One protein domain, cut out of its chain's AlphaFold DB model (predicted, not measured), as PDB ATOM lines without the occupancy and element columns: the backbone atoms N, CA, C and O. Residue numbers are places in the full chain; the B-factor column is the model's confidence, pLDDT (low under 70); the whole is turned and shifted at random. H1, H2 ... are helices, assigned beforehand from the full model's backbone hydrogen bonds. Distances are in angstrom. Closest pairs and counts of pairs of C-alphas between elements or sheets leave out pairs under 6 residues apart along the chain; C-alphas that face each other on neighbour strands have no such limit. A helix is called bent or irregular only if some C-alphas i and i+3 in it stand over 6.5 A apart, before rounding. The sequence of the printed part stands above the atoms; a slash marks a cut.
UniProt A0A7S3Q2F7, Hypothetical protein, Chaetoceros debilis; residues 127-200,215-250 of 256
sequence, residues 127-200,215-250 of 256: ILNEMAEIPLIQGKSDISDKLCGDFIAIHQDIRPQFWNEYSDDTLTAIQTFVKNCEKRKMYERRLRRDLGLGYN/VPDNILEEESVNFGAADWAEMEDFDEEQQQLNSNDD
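AT A GLANCE: This is residues 127 to 200 and 215 to 250 of the 256 residues of the protein "Hypothetical protein" of Chaetoceros debilis (UniProt A0A7S3Q2F7). One long helix, H4, is the core of this model, and shorter helices pack on it at different places: H1 along its first half, H2 crossing it steeply and H5 on a stretch farther along. The second long helix, H6, follows H5 but lies off to one side and touches no helix, while small H3 sits near the first part of H4 and residues 191 to 196, at the far end of H4 and just after it, stick out. The printed part has 110 residues with six named helices, H1 to H6 in order, and no named strand, and its class is all helix. It is only just compact, close to loose, with a radius of gyration of the C-alphas of 15.3 A, and it spans 40 by 35 by 27 A.

IN THESE COORDINATES: Find C-alpha 127 at (-45.009, -30.704, 42.655), where H1 begins; it runs to residue 132. H2 holds residues 142 to 157, 23.9 A long, with a kink of 27 degrees near residue 149; it is only just irregular, C-alphas 146 and 149 being 6.7 A apart. H3 is residues 160 to 165, 9.0 A long. Look next at C-alpha 169, at (-46.504, -20.512, 38.876), where H4 begins; it runs 37.1 A to residue 194. After the cut, H5 is residues 219 to 226, 10.5 A long. H6, residues 229 to 250, runs 34.1 A and ends at C-alpha 250, at (-64.936, -49.873, 17.140).

HOW THE PARTS SIT: Begin with the hub, H4, which touches three helices. Its residues 169 to 180 alone touch H1, at a shallow tilt of 31 degrees, the same way; the closest C-alphas are those of Ala 132 and Phe 177, 4.5 A apart. Its residues 175 to 182 alone touch H2, at a steep tilt of 68 degrees, only just short of perpendicular, opposite ways; the closest C-alphas, of Cys 148 and Cys 181, are 5.6 A apart. H3 is close to H4 but not clearly touching, the closest C-alphas, of Trp 163 and Leu 171, being 7.4 A apart. Residues 183 to 187 of H4 alone touch H5, at a steep tilt of 52 degrees; the closest C-alphas, of Lys 183 and Leu 220, are 6.6 A apart. H5 and H6 meet only through their link, and H6 is apart from H4 and H2. Every O i to N i+4 pair is within hydrogen-bond range in H1, H4 and H5, against 10 of 12 in H2, 1 of 2 in H3 and 13 of 18 in H6.

THE WHOLE: The two C-alphas farthest apart, of Ser 167 and Asp 249, are 43.8 A apart. Residues 201 to 214 are not printed, and C-alphas 200 and 215 are 21.7 A apart across that cut. Of the links printed whole, none is long. Look at the B-factor column for the mean pLDDT of the printed part, 77.1; residues 135 to 141 and 227 to 250 are under 70.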
ATOM      1  N   ILE A 127     -44.496 -29.449  43.228       75.88
ATOM      2  CA  ILE A 127     -45.009 -30.704  42.655       75.88
ATOM      3  C   ILE A 127     -45.449 -30.486  41.205       75.88
ATOM      4  O   ILE A 127     -45.103 -31.282  40.340       75.88
ATOM      5  N   LEU A 128     -46.170 -29.398  40.933       77.94
ATOM      6  CA  LEU A 128     -46.627 -29.058  39.589       77.94
ATOM      7  C   LEU A 128     -45.463 -28.737  38.648       77.94
ATOM      8  O   LEU A 128     -45.473 -29.195  37.511       77.94
ATOM      9  N   ASN A 129     -44.446 -28.015  39.121       79.44
ATOM     10  CA  ASN A 129     -43.240 -27.732  38.344       79.44
ATOM     11  C   ASN A 129     -42.464 -29.016  38.029       79.44
ATOM     12  O   ASN A 129     -42.090 -29.233  36.881       79.44
ATOM     13  N   GLU A 130     -42.285 -29.907  39.008       79.00
ATOM     14  CA  GLU A 130     -41.630 -31.198  38.771       79.00
ATOM     15  C   GLU A 130     -42.455 -32.091  37.831       79.00
ATOM     16  O   GLU A 130     -41.877 -32.751  36.974       79.00
ATOM     17  N   MET A 131     -43.792 -32.072  37.926       75.31
ATOM     18  CA  MET A 131     -44.676 -32.766  36.980       75.31
ATOM     19  C   MET A 131     -44.590 -32.186  35.565       75.31
ATOM     20  O   MET A 131     -44.605 -32.938  34.592       75.31
ATOM     21  N   ALA A 132     -44.470 -30.863  35.435       81.19
ATOM     22  CA  ALA A 132     -44.306 -30.197  34.148       81.19
ATOM     23  C   ALA A 132     -42.951 -30.511  33.492       81.19
ATOM     24  O   ALA A 132     -42.845 -30.498  32.265       81.19
ATOM     25  N   GLU A 133     -41.928 -30.813  34.296       76.75
ATOM     26  CA  GLU A 133     -40.589 -31.204  33.845       76.75
ATOM     27  C   GLU A 133     -40.446 -32.698  33.517       76.75
ATOM     28  O   GLU A 133     -39.399 -33.094  32.993       76.75
ATOM     29  N   ILE A 134     -41.460 -33.535  33.790       72.69
ATOM     30  CA  ILE A 134     -41.405 -34.968  33.469       72.69
ATOM     31  C   ILE A 134     -41.159 -35.116  31.959       72.69
ATOM     32  O   ILE A 134     -41.952 -34.615  31.157       72.69
ATOM     33  N   PRO A 135     -40.066 -35.782  31.540       64.69
ATOM     34  CA  PRO A 135     -39.787 -35.992  30.131       64.69
ATOM     35  C   PRO A 135     -40.861 -36.916  29.555       64.69
ATOM     36  O   PRO A 135     -40.892 -38.113  29.824       64.69
ATOM     37  N   LEU A 136     -41.754 -36.337  28.758       68.19
ATOM     38  CA  LEU A 136     -42.860 -37.043  28.126       68.19
ATOM     39  C   LEU A 136     -42.294 -37.863  26.954       68.19
ATOM     40  O   LEU A 136     -42.182 -37.374  25.831       68.19
ATOM     41  N   ILE A 137     -41.851 -39.089  27.227       64.00
ATOM     42  CA  ILE A 137     -41.362 -40.039  26.218       64.00
ATOM     43  C   ILE A 137     -42.448 -41.088  25.978       64.00
ATOM     44  O   ILE A 137     -43.036 -41.608  26.929       64.00
ATOM     45  N   GLN A 138     -42.694 -41.429  24.710       55.88
ATOM     46  CA  GLN A 138     -43.671 -42.453  24.337       55.88
ATOM     47  C   GLN A 138     -43.351 -43.815  24.944       55.88
ATOM     48  O   GLN A 138     -42.214 -44.279  24.875       55.88
ATOM     49  N   GLY A 139     -44.371 -44.452  25.526       59.53
ATOM     50  CA  GLY A 139     -44.255 -45.778  26.135       59.53
ATOM     51  C   GLY A 139     -43.534 -45.810  27.484       59.53
ATOM     52  O   GLY A 139     -43.349 -46.895  28.020       59.53
ATOM     53  N   LYS A 140     -43.139 -44.652  28.032       63.91
ATOM     54  CA  LYS A 140     -42.591 -44.532  29.395       63.91
ATOM     55  C   LYS A 140     -43.527 -43.830  30.379       63.91
ATOM     56  O   LYS A 140     -43.278 -43.865  31.575       63.91
ATOM     57  N   SER A 141     -44.584 -43.177  29.884       67.94
ATOM     58  CA  SER A 141     -45.506 -42.415  30.729       67.94
ATOM     59  C   SER A 141     -46.956 -42.548  30.269       67.94
ATOM     60  O   SER A 141     -47.483 -41.699  29.550       67.94
ATOM     61  N   ASP A 142     -47.641 -43.593  30.742       71.81
ATOM     62  CA  ASP A 142     -49.086 -43.795  30.524       71.81
ATOM     63  C   ASP A 142     -49.926 -42.579  30.952       71.81
ATOM     64  O   ASP A 142     -51.013 -42.324  30.423       71.81
ATOM     65  N   ILE A 143     -49.432 -41.841  31.948       71.88
ATOM     66  CA  ILE A 143     -50.068 -40.636  32.475       71.88
ATOM     67  C   ILE A 143     -50.004 -39.522  31.430       71.88
ATOM     68  O   ILE A 143     -51.034 -38.929  31.110       71.88
ATOM     69  N   SER A 144     -48.823 -39.266  30.862       75.69
ATOM     70  CA  SER A 144     -48.658 -38.269  29.804       75.69
ATOM     71  C   SER A 144     -49.545 -38.578  28.601       75.69
ATOM     72  O   SER A 144     -50.244 -37.684  28.129       75.69
ATOM     73  N   ASP A 145     -49.589 -39.836  28.156       78.38
ATOM     74  CA  ASP A 145     -50.375 -40.261  26.990       78.38
ATOM     75  C   ASP A 145     -51.861 -39.943  27.177       78.38
ATOM     76  O   ASP A 145     -52.535 -39.473  26.261       78.38
ATOM     77  N   LYS A 146     -52.366 -40.152  28.397       81.06
ATOM     78  CA  LYS A 146     -53.774 -39.932  28.736       81.06
ATOM     79  C   LYS A 146     -54.109 -38.475  29.022       81.06
ATOM     80  O   LYS A 146     -55.259 -38.100  28.821       81.06
ATOM     81  N   LEU A 147     -53.160 -37.687  29.524       83.44
ATOM     82  CA  LEU A 147     -53.395 -36.294  29.913       83.44
ATOM     83  C   LEU A 147     -53.092 -35.301  28.790       83.44
ATOM     84  O   LEU A 147     -53.767 -34.279  28.706       83.44
ATOM     85  N   CYS A 148     -52.122 -35.573  27.914       87.44
ATOM     86  CA  CYS A 148     -51.690 -34.606  26.904       87.44
ATOM     87  C   CYS A 148     -52.829 -34.165  25.978       87.44
ATOM     88  O   CYS A 148     -52.966 -32.970  25.730       87.44
ATOM     89  N   GLY A 149     -53.675 -35.091  25.511       87.44
ATOM     90  CA  GLY A 149     -54.814 -34.745  24.651       87.44
ATOM     91  C   GLY A 149     -55.804 -33.798  25.334       87.44
ATOM     92  O   GLY A 149     -56.184 -32.779  24.761       87.44
ATOM     93  N   ASP A 150     -56.151 -34.090  26.590       86.25
ATOM     94  CA  ASP A 150     -57.069 -33.268  27.382       86.25
ATOM     95  C   ASP A 150     -56.495 -31.867  27.644       86.25
ATOM     96  O   ASP A 150     -57.185 -30.861  27.492       86.25
ATOM     97  N   PHE A 151     -55.220 -31.791  28.035       87.31
ATOM     98  CA  PHE A 151     -54.563 -30.528  28.372       87.31
ATOM     99  C   PHE A 151     -54.364 -29.634  27.149       87.31
ATOM    100  O   PHE A 151     -54.572 -28.428  27.254       87.31
ATOM    101  N   ILE A 152     -54.000 -30.208  25.997       89.50
ATOM    102  CA  ILE A 152     -53.892 -29.460  24.739       89.50
ATOM    103  C   ILE A 152     -55.262 -28.897  24.349       89.50
ATOM    104  O   ILE A 152     -55.364 -27.700  24.088       89.50
ATOM    105  N   ALA A 153     -56.318 -29.720  24.378       87.12
ATOM    106  CA  ALA A 153     -57.667 -29.283  24.018       87.12
ATOM    107  C   ALA A 153     -58.155 -28.131  24.911       87.12
ATOM    108  O   ALA A 153     -58.637 -27.115  24.416       87.12
ATOM    109  N   ILE A 154     -57.960 -28.245  26.228       85.94
ATOM    110  CA  ILE A 154     -58.342 -27.185  27.170       85.94
ATOM    111  C   ILE A 154     -57.483 -25.931  26.974       85.94
ATOM    112  O   ILE A 154     -57.991 -24.812  27.036       85.94
ATOM    113  N   HIS A 155     -56.183 -26.092  26.724       90.25
ATOM    114  CA  HIS A 155     -55.295 -24.962  26.478       90.25
ATOM    115  C   HIS A 155     -55.701 -24.168  25.230       90.25
ATOM    116  O   HIS A 155     -55.632 -22.939  25.252       90.25
ATOM    117  N   GLN A 156     -56.146 -24.860  24.178       88.12
ATOM    118  CA  GLN A 156     -56.642 -24.265  22.935       88.12
ATOM    119  C   GLN A 156     -58.023 -23.609  23.087       88.12
ATOM    120  O   GLN A 156     -58.274 -22.587  22.453       88.12
ATOM    121  N   ASP A 157     -58.897 -24.162  23.934       88.19
ATOM    122  CA  ASP A 157     -60.222 -23.592  24.227       88.19
ATOM    123  C   ASP A 157     -60.119 -22.250  24.982       88.19
ATOM    124  O   ASP A 157     -60.924 -21.331  24.802       88.19
ATOM    125  N   ILE A 158     -59.072 -22.088  25.797       86.19
ATOM    126  CA  ILE A 158     -58.816 -20.863  26.558       86.19
ATOM    127  C   ILE A 158     -58.103 -19.812  25.690       86.19
ATOM    128  O   ILE A 158     -57.111 -20.072  25.011       86.19
ATOM    129  N   ARG A 159     -58.572 -18.558  25.762       89.56
ATOM    130  CA  ARG A 159     -58.027 -17.441  24.971       89.56
ATOM    131  C   ARG A 159     -56.517 -17.245  25.215       89.56
ATOM    132  O   ARG A 159     -56.118 -17.085  26.366       89.56
ATOM    133  N   PRO A 160     -55.689 -17.051  24.168       87.31
ATOM    134  CA  PRO A 160     -54.246 -16.800  24.313       87.31
ATOM    135  C   PRO A 160     -53.879 -15.604  25.204       87.31
ATOM    136  O   PRO A 160     -52.795 -15.550  25.776       87.31
ATOM    137  N   GLN A 161     -54.768 -14.616  25.321       88.94
ATOM    138  CA  GLN A 161     -54.561 -13.437  26.167       88.94
ATOM    139  C   GLN A 161     -54.560 -13.795  27.657       88.94
ATOM    140  O   GLN A 161     -53.720 -13.286  28.391       88.94
ATOM    141  N   PHE A 162     -55.424 -14.726  28.072       89.19
ATOM    142  CA  PHE A 162     -55.522 -15.188  29.458       89.19
ATOM    143  C   PHE A 162     -54.180 -15.744  29.949       89.19
ATOM    144  O   PHE A 162     -53.664 -15.356  30.992       89.19
ATOM    145  N   TRP A 163     -53.560 -16.579  29.120       86.31
ATOM    146  CA  TRP A 163     -52.266 -17.203  29.378       86.31
ATOM    147  C   TRP A 163     -51.106 -16.209  29.547       86.31
ATOM    148  O   TRP A 163     -50.130 -16.525  30.220       86.31
ATOM    149  N   ASN A 164     -51.204 -15.018  28.949       87.25
ATOM    150  CA  ASN A 164     -50.188 -13.970  29.074       87.25
ATOM    151  C   ASN A 164     -50.487 -12.986  30.213       87.25
ATOM    152  O   ASN A 164     -49.566 -12.391  30.768       87.25
ATOM    153  N   GLU A 165     -51.766 -12.787  30.533       86.06
ATOM    154  CA  GLU A 165     -52.216 -11.861  31.575       86.06
ATOM    155  C   GLU A 165     -52.049 -12.453  32.981       86.06
ATOM    156  O   GLU A 165     -51.734 -11.727  33.925       86.06
ATOM    157  N   TYR A 166     -52.180 -13.775  33.116       82.75
ATOM    158  CA  TYR A 166     -52.059 -14.481  34.388       82.75
ATOM    159  C   TYR A 166     -50.761 -15.296  34.455       82.75
ATOM    160  O   TYR A 166     -50.681 -16.422  33.968       82.75
ATOM    161  N   SER A 167     -49.740 -14.734  35.105       78.06
ATOM    162  CA  SER A 167     -48.443 -15.386  35.334       78.06
ATOM    163  C   SER A 167     -48.359 -16.018  36.730       78.06
ATOM    164  O   SER A 167     -47.510 -15.640  37.540       78.06
ATOM    165  N   ASP A 168     -49.278 -16.930  37.046       87.44
ATOM    166  CA  ASP A 168     -49.132 -17.768  38.243       87.44
ATOM    167  C   ASP A 168     -48.155 -18.919  37.956       87.44
ATOM    168  O   ASP A 168     -48.082 -19.419  36.826       87.44
ATOM    169  N   ASP A 169     -47.425 -19.371  38.977       83.25
ATOM    170  CA  ASP A 169     -46.504 -20.512  38.876       83.25
ATOM    171  C   ASP A 169     -47.257 -21.752  38.363       83.25
ATOM    172  O   ASP A 169     -46.781 -22.468  37.484       83.25
ATOM    173  N   THR A 170     -48.490 -21.949  38.844       81.19
ATOM    174  CA  THR A 170     -49.385 -23.037  38.425       81.19
ATOM    175  C   THR A 170     -49.705 -22.983  36.932       81.19
ATOM    176  O   THR A 170     -49.629 -23.993  36.234       81.19
ATOM    177  N   LEU A 171     -50.057 -21.799  36.422       85.69
ATOM    178  CA  LEU A 171     -50.392 -21.614  35.008       85.69
ATOM    179  C   LEU A 171     -49.154 -21.780  34.126       85.69
ATOM    180  O   LEU A 171     -49.234 -22.383  33.057       85.69
ATOM    181  N   THR A 172     -48.000 -21.325  34.609       88.31
ATOM    182  CA  THR A 172     -46.709 -21.506  33.938       88.31
ATOM    183  C   THR A 172     -46.341 -22.988  33.841       88.31
ATOM    184  O   THR A 172     -45.894 -23.445  32.784       88.31
ATOM    185  N   ALA A 173     -46.583 -23.765  34.899       87.06
ATOM    186  CA  ALA A 173     -46.389 -25.213  34.896       87.06
ATOM    187  C   ALA A 173     -47.306 -25.901  33.872       87.06
ATOM    188  O   ALA A 173     -46.835 -26.716  33.082       87.06
ATOM    189  N   ILE A 174     -48.587 -25.517  33.810       87.44
ATOM    190  CA  ILE A 174     -49.544 -26.047  32.824       87.44
ATOM    191  C   ILE A 174     -49.097 -25.723  31.393       87.44
ATOM    192  O   ILE A 174     -49.048 -26.616  30.551       87.44
ATOM    193  N   GLN A 175     -48.716 -24.474  31.110       90.62
ATOM    194  CA  GLN A 175     -48.204 -24.080  29.792       90.62
ATOM    195  C   GLN A 175     -46.945 -24.858  29.412       90.62
ATOM    196  O   GLN A 175     -46.781 -25.264  28.263       90.62
ATOM    197  N   THR A 176     -46.044 -25.060  30.372       89.50
ATOM    198  CA  THR A 176     -44.814 -25.831  30.166       89.50
ATOM    199  C   THR A 176     -45.140 -27.291  29.862       89.50
ATOM    200  O   THR A 176     -44.597 -27.849  28.910       89.50
ATOM    201  N   PHE A 177     -46.083 -27.879  30.598       88.38
ATOM    202  CA  PHE A 177     -46.566 -29.234  30.359       88.38
ATOM    203  C   PHE A 177     -47.180 -29.385  28.959       88.38
ATOM    204  O   PHE A 177     -46.791 -30.284  28.218       88.38
ATOM    205  N   VAL A 178     -48.063 -28.466  28.550       90.25
ATOM    206  CA  VAL A 178     -48.676 -28.462  27.207       90.25
ATOM    207  C   VAL A 178     -47.613 -28.342  26.114       90.25
ATOM    208  O   VAL A 178     -47.599 -29.150  25.187       90.25
ATOM    209  N   LYS A 179     -46.659 -27.414  26.251       89.31
ATOM    210  CA  LYS A 179     -45.543 -27.274  25.300       89.31
ATOM    211  C   LYS A 179     -44.710 -28.548  25.198       89.31
ATOM    212  O   LYS A 179     -44.269 -28.913  24.110       89.31
ATOM    213  N   ASN A 180     -44.485 -29.238  26.313       86.88
ATOM    214  CA  ASN A 180     -43.776 -30.513  26.311       86.88
ATOM    215  C   ASN A 180     -44.599 -31.612  25.617       86.88
ATOM    216  O   ASN A 180     -44.027 -32.398  24.860       86.88
ATOM    217  N   CYS A 181     -45.923 -31.643  25.807       88.00
ATOM    218  CA  CYS A 181     -46.817 -32.555  25.088       88.00
ATOM    219  C   CYS A 181     -46.770 -32.313  23.571       88.00
ATOM    220  O   CYS A 181     -46.686 -33.266  22.795       88.00
ATOM    221  N   GLU A 182     -46.770 -31.052  23.137       87.69
ATOM    222  CA  GLU A 182     -46.647 -30.683  21.723       87.69
ATOM    223  C   GLU A 182     -45.287 -31.096  21.149       87.69
ATOM    224  O   GLU A 182     -45.240 -31.803  20.142       87.69
ATOM    225  N   LYS A 183     -44.179 -30.752  21.829       86.06
ATOM    226  CA  LYS A 183     -42.814 -31.181  21.452       86.06
ATOM    227  C   LYS A 183     -42.730 -32.691  21.253       86.06
ATOM    228  O   LYS A 183     -42.122 -33.165  20.294       86.06
ATOM    229  N   ARG A 184     -43.342 -33.446  22.164       85.12
ATOM    230  CA  ARG A 184     -43.413 -34.901  22.086       85.12
ATOM    231  C   ARG A 184     -44.197 -35.355  20.856       85.12
ATOM    232  O   ARG A 184     -43.674 -36.163  20.094       85.12
ATOM    233  N   LYS A 185     -45.413 -34.841  20.641       84.69
ATOM    234  CA  LYS A 185     -46.258 -35.215  19.492       84.69
ATOM    235  C   LYS A 185     -45.520 -34.990  18.169       84.69
ATOM    236  O   LYS A 185     -45.540 -35.852  17.295       84.69
ATOM    237  N   MET A 186     -44.812 -33.867  18.059       83.69
ATOM    238  CA  MET A 186     -43.955 -33.550  16.915       83.69
ATOM    239  C   MET A 186     -42.813 -34.554  16.740       83.69
ATOM    240  O   MET A 186     -42.644 -35.138  15.669       83.69
ATOM    241  N   TYR A 187     -42.062 -34.819  17.811       84.25
ATOM    242  CA  TYR A 187     -40.959 -35.776  17.775       84.25
ATOM    243  C   TYR A 187     -41.413 -37.180  17.361       84.25
ATOM    244  O   TYR A 187     -40.787 -37.803  16.507       84.25
ATOM    245  N   GLU A 188     -42.520 -37.666  17.926       80.50
ATOM    246  CA  GLU A 188     -43.088 -38.967  17.574       80.50
ATOM    247  C   GLU A 188     -43.509 -39.034  16.106       80.50
ATOM    248  O   GLU A 188     -43.265 -40.037  15.439       80.50
ATOM    249  N   ARG A 189     -44.130 -37.969  15.583       81.81
ATOM    250  CA  ARG A 189     -44.504 -37.883  14.165       81.81
ATOM    251  C   ARG A 189     -43.270 -37.958  13.266       81.81
ATOM    252  O   ARG A 189     -43.259 -38.742  12.317       81.81
ATOM    253  N   ARG A 190     -42.214 -37.202  13.586       84.19
ATOM    254  CA  ARG A 190     -40.935 -37.255  12.860       84.19
ATOM    255  C   ARG A 190     -40.330 -38.654  12.910       84.19
ATOM    256  O   ARG A 190     -39.965 -39.192  11.871       84.19
ATOM    257  N   LEU A 191     -40.299 -39.268  14.089       84.12
ATOM    258  CA  LEU A 191     -39.762 -40.611  14.271       84.12
ATOM    259  C   LEU A 191     -40.555 -41.659  13.476       84.12
ATOM    260  O   LEU A 191     -39.952 -42.495  12.809       84.12
ATOM    261  N   ARG A 192     -41.893 -41.601  13.487       82.94
ATOM    262  CA  ARG A 192     -42.740 -42.487  12.668       82.94
ATOM    263  C   ARG A 192     -42.423 -42.339  11.181       82.94
ATOM    264  O   ARG A 192     -42.251 -43.349  10.501       82.94
ATOM    265  N   ARG A 193     -42.278 -41.101  10.696       83.88
ATOM    266  CA  ARG A 193     -41.915 -40.804   9.301       83.88
ATOM    267  C   ARG A 193     -40.545 -41.372   8.936       83.88
ATOM    268  O   ARG A 193     -40.425 -42.045   7.915       83.88
ATOM    269  N   ASP A 194     -39.544 -41.151   9.784       85.56
ATOM    270  CA  ASP A 194     -38.171 -41.627   9.571       85.56
ATOM    271  C   ASP A 194     -38.093 -43.165   9.548       85.56
ATOM    272  O   ASP A 194     -37.246 -43.743   8.866       85.56
ATOM    273  N   LEU A 195     -39.011 -43.836  10.252       84.94
ATOM    274  CA  LEU A 195     -39.122 -45.295  10.298       84.94
ATOM    275  C   LEU A 195     -40.089 -45.885   9.263       84.94
ATOM    276  O   LEU A 195     -40.193 -47.109   9.167       84.94
ATOM    277  N   GLY A 196     -40.792 -45.050   8.491       86.88
ATOM    278  CA  GLY A 196     -41.829 -45.497   7.559       86.88
ATOM    279  C   GLY A 196     -42.996 -46.218   8.245       86.88
ATOM    280  O   GLY A 196     -43.602 -47.102   7.641       86.88
ATOM    281  N   LEU A 197     -43.271 -45.883   9.509       84.62
ATOM    282  CA  LEU A 197     -44.366 -46.444  10.298       84.62
ATOM    283  C   LEU A 197     -45.674 -45.704   9.997       84.62
ATOM    284  O   LEU A 197     -45.692 -44.477   9.875       84.62
ATOM    285  N   GLY A 198     -46.770 -46.456   9.897       81.06
ATOM    286  CA  GLY A 198     -48.115 -45.895   9.796       81.06
ATOM    287  C   GLY A 198     -48.598 -45.300  11.125       81.06
ATOM    288  O   GLY A 198     -47.986 -45.496  12.173       81.06
ATOM    289  N   TYR A 199     -49.732 -44.596  11.098       73.56
ATOM    290  CA  TYR A 199     -50.337 -43.986  12.293       73.56
ATOM    291  C   TYR A 199     -50.629 -45.015  13.400       73.56
ATOM    292  O   TYR A 199     -50.332 -44.782  14.571       73.56
ATOM    293  N   ASN A 200     -51.134 -46.186  13.001       74.50
ATOM    294  CA  ASN A 200     -51.510 -47.279  13.901       74.50
ATOM    295  C   ASN A 200     -50.321 -48.146  14.358       74.50
ATOM    296  O   ASN A 200     -50.504 -49.054  15.168       74.50
ATOM    297  N   VAL A 215     -36.587 -35.141  24.821       79.62
ATOM    298  CA  VAL A 215     -36.818 -34.554  23.495       79.62
ATOM    299  C   VAL A 215     -35.949 -33.291  23.362       79.62
ATOM    300  O   VAL A 215     -35.997 -32.445  24.259       79.62
ATOM    301  N   PRO A 216     -35.135 -33.152  22.299       82.06
ATOM    302  CA  PRO A 216     -34.334 -31.953  22.057       82.06
ATOM    303  C   PRO A 216     -35.162 -30.663  22.112       82.06
ATOM    304  O   PRO A 216     -36.227 -30.569  21.503       82.06
ATOM    305  N   ASP A 217     -34.665 -29.646  22.819       82.38
ATOM    306  CA  ASP A 217     -35.403 -28.389  23.009       82.38
ATOM    307  C   ASP A 217     -35.589 -27.588  21.711       82.38
ATOM    308  O   ASP A 217     -36.521 -26.793  21.609       82.38
ATOM    309  N   ASN A 218     -34.748 -27.842  20.708       82.81
ATOM    310  CA  ASN A 218     -34.742 -27.171  19.412       82.81
ATOM    311  C   ASN A 218     -35.654 -27.826  18.357       82.81
ATOM    312  O   ASN A 218     -35.704 -27.340  17.231       82.81
ATOM    313  N   ILE A 219     -36.385 -28.901  18.682       81.31
ATOM    314  CA  ILE A 219     -37.207 -29.627  17.694       81.31
ATOM    315  C   ILE A 219     -38.257 -28.742  17.027       81.31
ATOM    316  O   ILE A 219     -38.425 -28.821  15.816       81.31
ATOM    317  N   LEU A 220     -38.914 -27.872  17.797       77.31
ATOM    318  CA  LEU A 220     -39.939 -26.975  17.259       77.31
ATOM    319  C   LEU A 220     -39.336 -25.951  16.295       77.31
ATOM    320  O   LEU A 220     -39.933 -25.636  15.270       77.31
ATOM    321  N   GLU A 221     -38.141 -25.451  16.604       80.44
ATOM    322  CA  GLU A 221     -37.438 -24.496  15.749       80.44
ATOM    323  C   GLU A 221     -36.985 -25.174  14.453       80.44
ATOM    324  O   GLU A 221     -37.251 -24.657  13.369       80.44
ATOM    325  N   GLU A 222     -36.380 -26.362  14.545       81.69
ATOM    326  CA  GLU A 222     -35.954 -27.142  13.376       81.69
ATOM    327  C   GLU A 222     -37.124 -27.492  12.455       81.69
ATOM    328  O   GLU A 222     -37.013 -27.379  11.231       81.69
ATOM    329  N   GLU A 223     -38.252 -27.911  13.024       75.19
ATOM    330  CA  GLU A 223     -39.434 -28.253  12.241       75.19
ATOM    331  C   GLU A 223     -40.109 -27.024  11.639       75.19
ATOM    332  O   GLU A 223     -40.488 -27.082  10.474       75.19
ATOM    333  N   SER A 224     -40.180 -25.896  12.351       75.62
ATOM    334  CA  SER A 224     -40.733 -24.650  11.792       75.62
ATOM    335  C   SER A 224     -39.946 -24.129  10.583       75.62
ATOM    336  O   SER A 224     -40.502 -23.456   9.715       75.62
ATOM    337  N   VAL A 225     -38.647 -24.442  10.517       80.62
ATOM    338  CA  VAL A 225     -37.768 -24.069   9.404       80.62
ATOM    339  C   VAL A 225     -37.887 -25.059   8.244       80.62
ATOM    340  O   VAL A 225     -37.862 -24.641   7.088       80.62
ATOM    341  N   ASN A 226     -38.014 -26.357   8.535       75.75
ATOM    342  CA  ASN A 226     -38.092 -27.399   7.506       75.75
ATOM    343  C   ASN A 226     -39.486 -27.528   6.876       75.75
ATOM    344  O   ASN A 226     -39.589 -27.758   5.674       75.75
ATOM    345  N   PHE A 227     -40.539 -27.368   7.674       65.56
ATOM    346  CA  PHE A 227     -41.933 -27.433   7.254       65.56
ATOM    347  C   PHE A 227     -42.481 -26.011   7.252       65.56
ATOM    348  O   PHE A 227     -42.838 -25.456   8.293       65.56
ATOM    349  N   GLY A 228     -42.502 -25.382   6.074       64.81
ATOM    350  CA  GLY A 228     -43.154 -24.085   5.914       64.81
ATOM    351  C   GLY A 228     -44.590 -24.138   6.450       64.81
ATOM    352  O   GLY A 228     -45.233 -25.179   6.388       64.81
ATOM    353  N   ALA A 229     -45.107 -23.014   6.961       58.97
ATOM    354  CA  ALA A 229     -46.397 -22.927   7.665       58.97
ATOM    355  C   ALA A 229     -47.601 -23.612   6.968       58.97
ATOM    356  O   ALA A 229     -48.569 -23.954   7.635       58.97
ATOM    357  N   ALA A 230     -47.547 -23.808   5.647       54.81
ATOM    358  CA  ALA A 230     -48.590 -24.463   4.859       54.81
ATOM    359  C   ALA A 230     -48.658 -25.993   5.044       54.81
ATOM    360  O   ALA A 230     -49.739 -26.556   4.923       54.81
ATOM    361  N   ASP A 231     -47.544 -26.651   5.369       61.25
ATOM    362  CA  ASP A 231     -47.461 -28.121   5.466       61.25
ATOM    363  C   ASP A 231     -48.069 -28.648   6.789       61.25
ATOM    364  O   ASP A 231     -48.433 -29.811   6.924       61.25
ATOM    365  N   TRP A 232     -48.235 -27.762   7.780       60.69
ATOM    366  CA  TRP A 232     -48.839 -28.097   9.073       60.69
ATOM    367  C   TRP A 232     -50.346 -28.317   8.994       60.69
ATOM    368  O   TRP A 232     -50.852 -29.246   9.617       60.69
ATOM    369  N   ALA A 233     -51.044 -27.483   8.220       59.06
ATOM    370  CA  ALA A 233     -52.491 -27.579   8.065       59.06
ATOM    371  C   ALA A 233     -52.888 -28.853   7.299       59.06
ATOM    372  O   ALA A 233     -53.810 -29.545   7.709       59.06
ATOM    373  N   GLU A 234     -52.135 -29.221   6.254       64.81
ATOM    374  CA  GLU A 234     -52.372 -30.479   5.525       64.81
ATOM    375  C   GLU A 234     -52.097 -31.724   6.389       64.81
ATOM    376  O   GLU A 234     -52.728 -32.763   6.194       64.81
ATOM    377  N   MET A 235     -51.193 -31.640   7.372       60.81
ATOM    378  CA  MET A 235     -50.954 -32.749   8.306       60.81
ATOM    379  C   MET A 235     -52.025 -32.889   9.392       60.81
ATOM    380  O   MET A 235     -52.251 -34.008   9.851       60.81
ATOM    381  N   GLU A 236     -52.664 -31.800   9.830       64.19
ATOM    382  CA  GLU A 236     -53.774 -31.882  10.792       64.19
ATOM    383  C   GLU A 236     -54.999 -32.555  10.168       64.19
ATOM    384  O   GLU A 236     -55.569 -33.454  10.788       64.19
ATOM    385  N   ASP A 237     -55.305 -32.227   8.910       60.94
ATOM    386  CA  ASP A 237     -56.384 -32.872   8.154       60.94
ATOM    387  C   ASP A 237     -56.152 -34.391   8.017       60.94
ATOM    388  O   ASP A 237     -57.086 -35.183   8.149       60.94
ATOM    389  N   PHE A 238     -54.899 -34.825   7.830       61.28
ATOM    390  CA  PHE A 238     -54.565 -36.248   7.706       61.28
ATOM    391  C   PHE A 238     -54.777 -37.040   9.011       61.28
ATOM    392  O   PHE A 238     -55.233 -38.186   8.976       61.28
ATOM    393  N   ASP A 239     -54.463 -36.445  10.167       61.31
ATOM    394  CA  ASP A 239     -54.655 -37.084  11.476       61.31
ATOM    395  C   ASP A 239     -56.151 -37.176  11.851       61.31
ATOM    396  O   ASP A 239     -56.574 -38.180  12.435       61.31
ATOM    397  N   GLU A 240     -56.963 -36.169  11.503       66.12
ATOM    398  CA  GLU A 240     -58.417 -36.189  11.733       66.12
ATOM    399  C   GLU A 240     -59.132 -37.213  10.842       66.12
ATOM    400  O   GLU A 240     -60.000 -37.955  11.317       66.12
ATOM    401  N   GLU A 241     -58.746 -37.311   9.566       63.66
ATOM    402  CA  GLU A 241     -59.335 -38.271   8.627       63.66
ATOM    403  C   GLU A 241     -59.026 -39.723   9.048       63.66
ATOM    404  O   GLU A 241     -59.896 -40.597   9.005       63.66
ATOM    405  N   GLN A 242     -57.815 -39.977   9.562       59.56
ATOM    406  CA  GLN A 242     -57.425 -41.272  10.136       59.56
ATOM    407  C   GLN A 242     -58.181 -41.598  11.436       59.56
ATOM    408  O   GLN A 242     -58.603 -42.742  11.625       59.56
ATOM    409  N   GLN A 243     -58.395 -40.621  12.325       62.91
ATOM    410  CA  GLN A 243     -59.177 -40.841  13.549       62.91
ATOM    411  C   GLN A 243     -60.641 -41.179  13.257       62.91
ATOM    412  O   GLN A 243     -61.187 -42.075  13.901       62.91
ATOM    413  N   GLN A 244     -61.259 -40.522  12.271       62.97
ATOM    414  CA  GLN A 244     -62.631 -40.840  11.859       62.97
ATOM    415  C   GLN A 244     -62.744 -42.241  11.247       62.97
ATOM    416  O   GLN A 244     -63.739 -42.932  11.471       62.97
ATOM    417  N   LEU A 245     -61.732 -42.687  10.496       60.59
ATOM    418  CA  LEU A 245     -61.703 -44.050   9.961       60.59
ATOM    419  C   LEU A 245     -61.636 -45.091  11.085       60.59
ATOM    420  O   LEU A 245     -62.398 -46.054  11.057       60.59
ATOM    421  N   ASN A 246     -60.813 -44.856  12.107       55.09
ATOM    422  CA  ASN A 246     -60.658 -45.785  13.228       55.09
ATOM    423  C   ASN A 246     -61.861 -45.788  14.194       55.09
ATOM    424  O   ASN A 246     -62.229 -46.854  14.683       55.09
ATOM    425  N   SER A 247     -62.522 -44.649  14.452       60.06
ATOM    426  CA  SER A 247     -63.705 -44.626  15.336       60.06
ATOM    427  C   SER A 247     -64.881 -45.433  14.781       60.06
ATOM    428  O   SER A 247     -65.718 -45.909  15.541       60.06
ATOM    429  N   ASN A 248     -64.941 -45.607  13.458       61.16
ATOM    430  CA  ASN A 248     -65.983 -46.404  12.814       61.16
ATOM    431  C   ASN A 248     -65.760 -47.920  12.974       61.16
ATOM    432  O   ASN A 248     -66.727 -48.682  12.927       61.16
ATOM    433  N   ASP A 249     -64.518 -48.369  13.188       55.19
ATOM    434  CA  ASP A 249     -64.208 -49.796  13.342       55.19
ATOM    435  C   ASP A 249     -64.594 -50.326  14.735       55.19
ATOM    436  O   ASP A 249     -65.037 -51.472  14.859       55.19
ATOM    437  N   ASP A 250     -64.532 -49.492  15.778       55.41
ATOM    438  CA  ASP A 250     -64.936 -49.873  17.140       55.41
ATOM    439  C   ASP A 250     -66.461 -50.068  17.280       55.41
ATOM    440  O   ASP A 250     -66.925 -50.899  18.074       55.41
TER     441      ASP A 250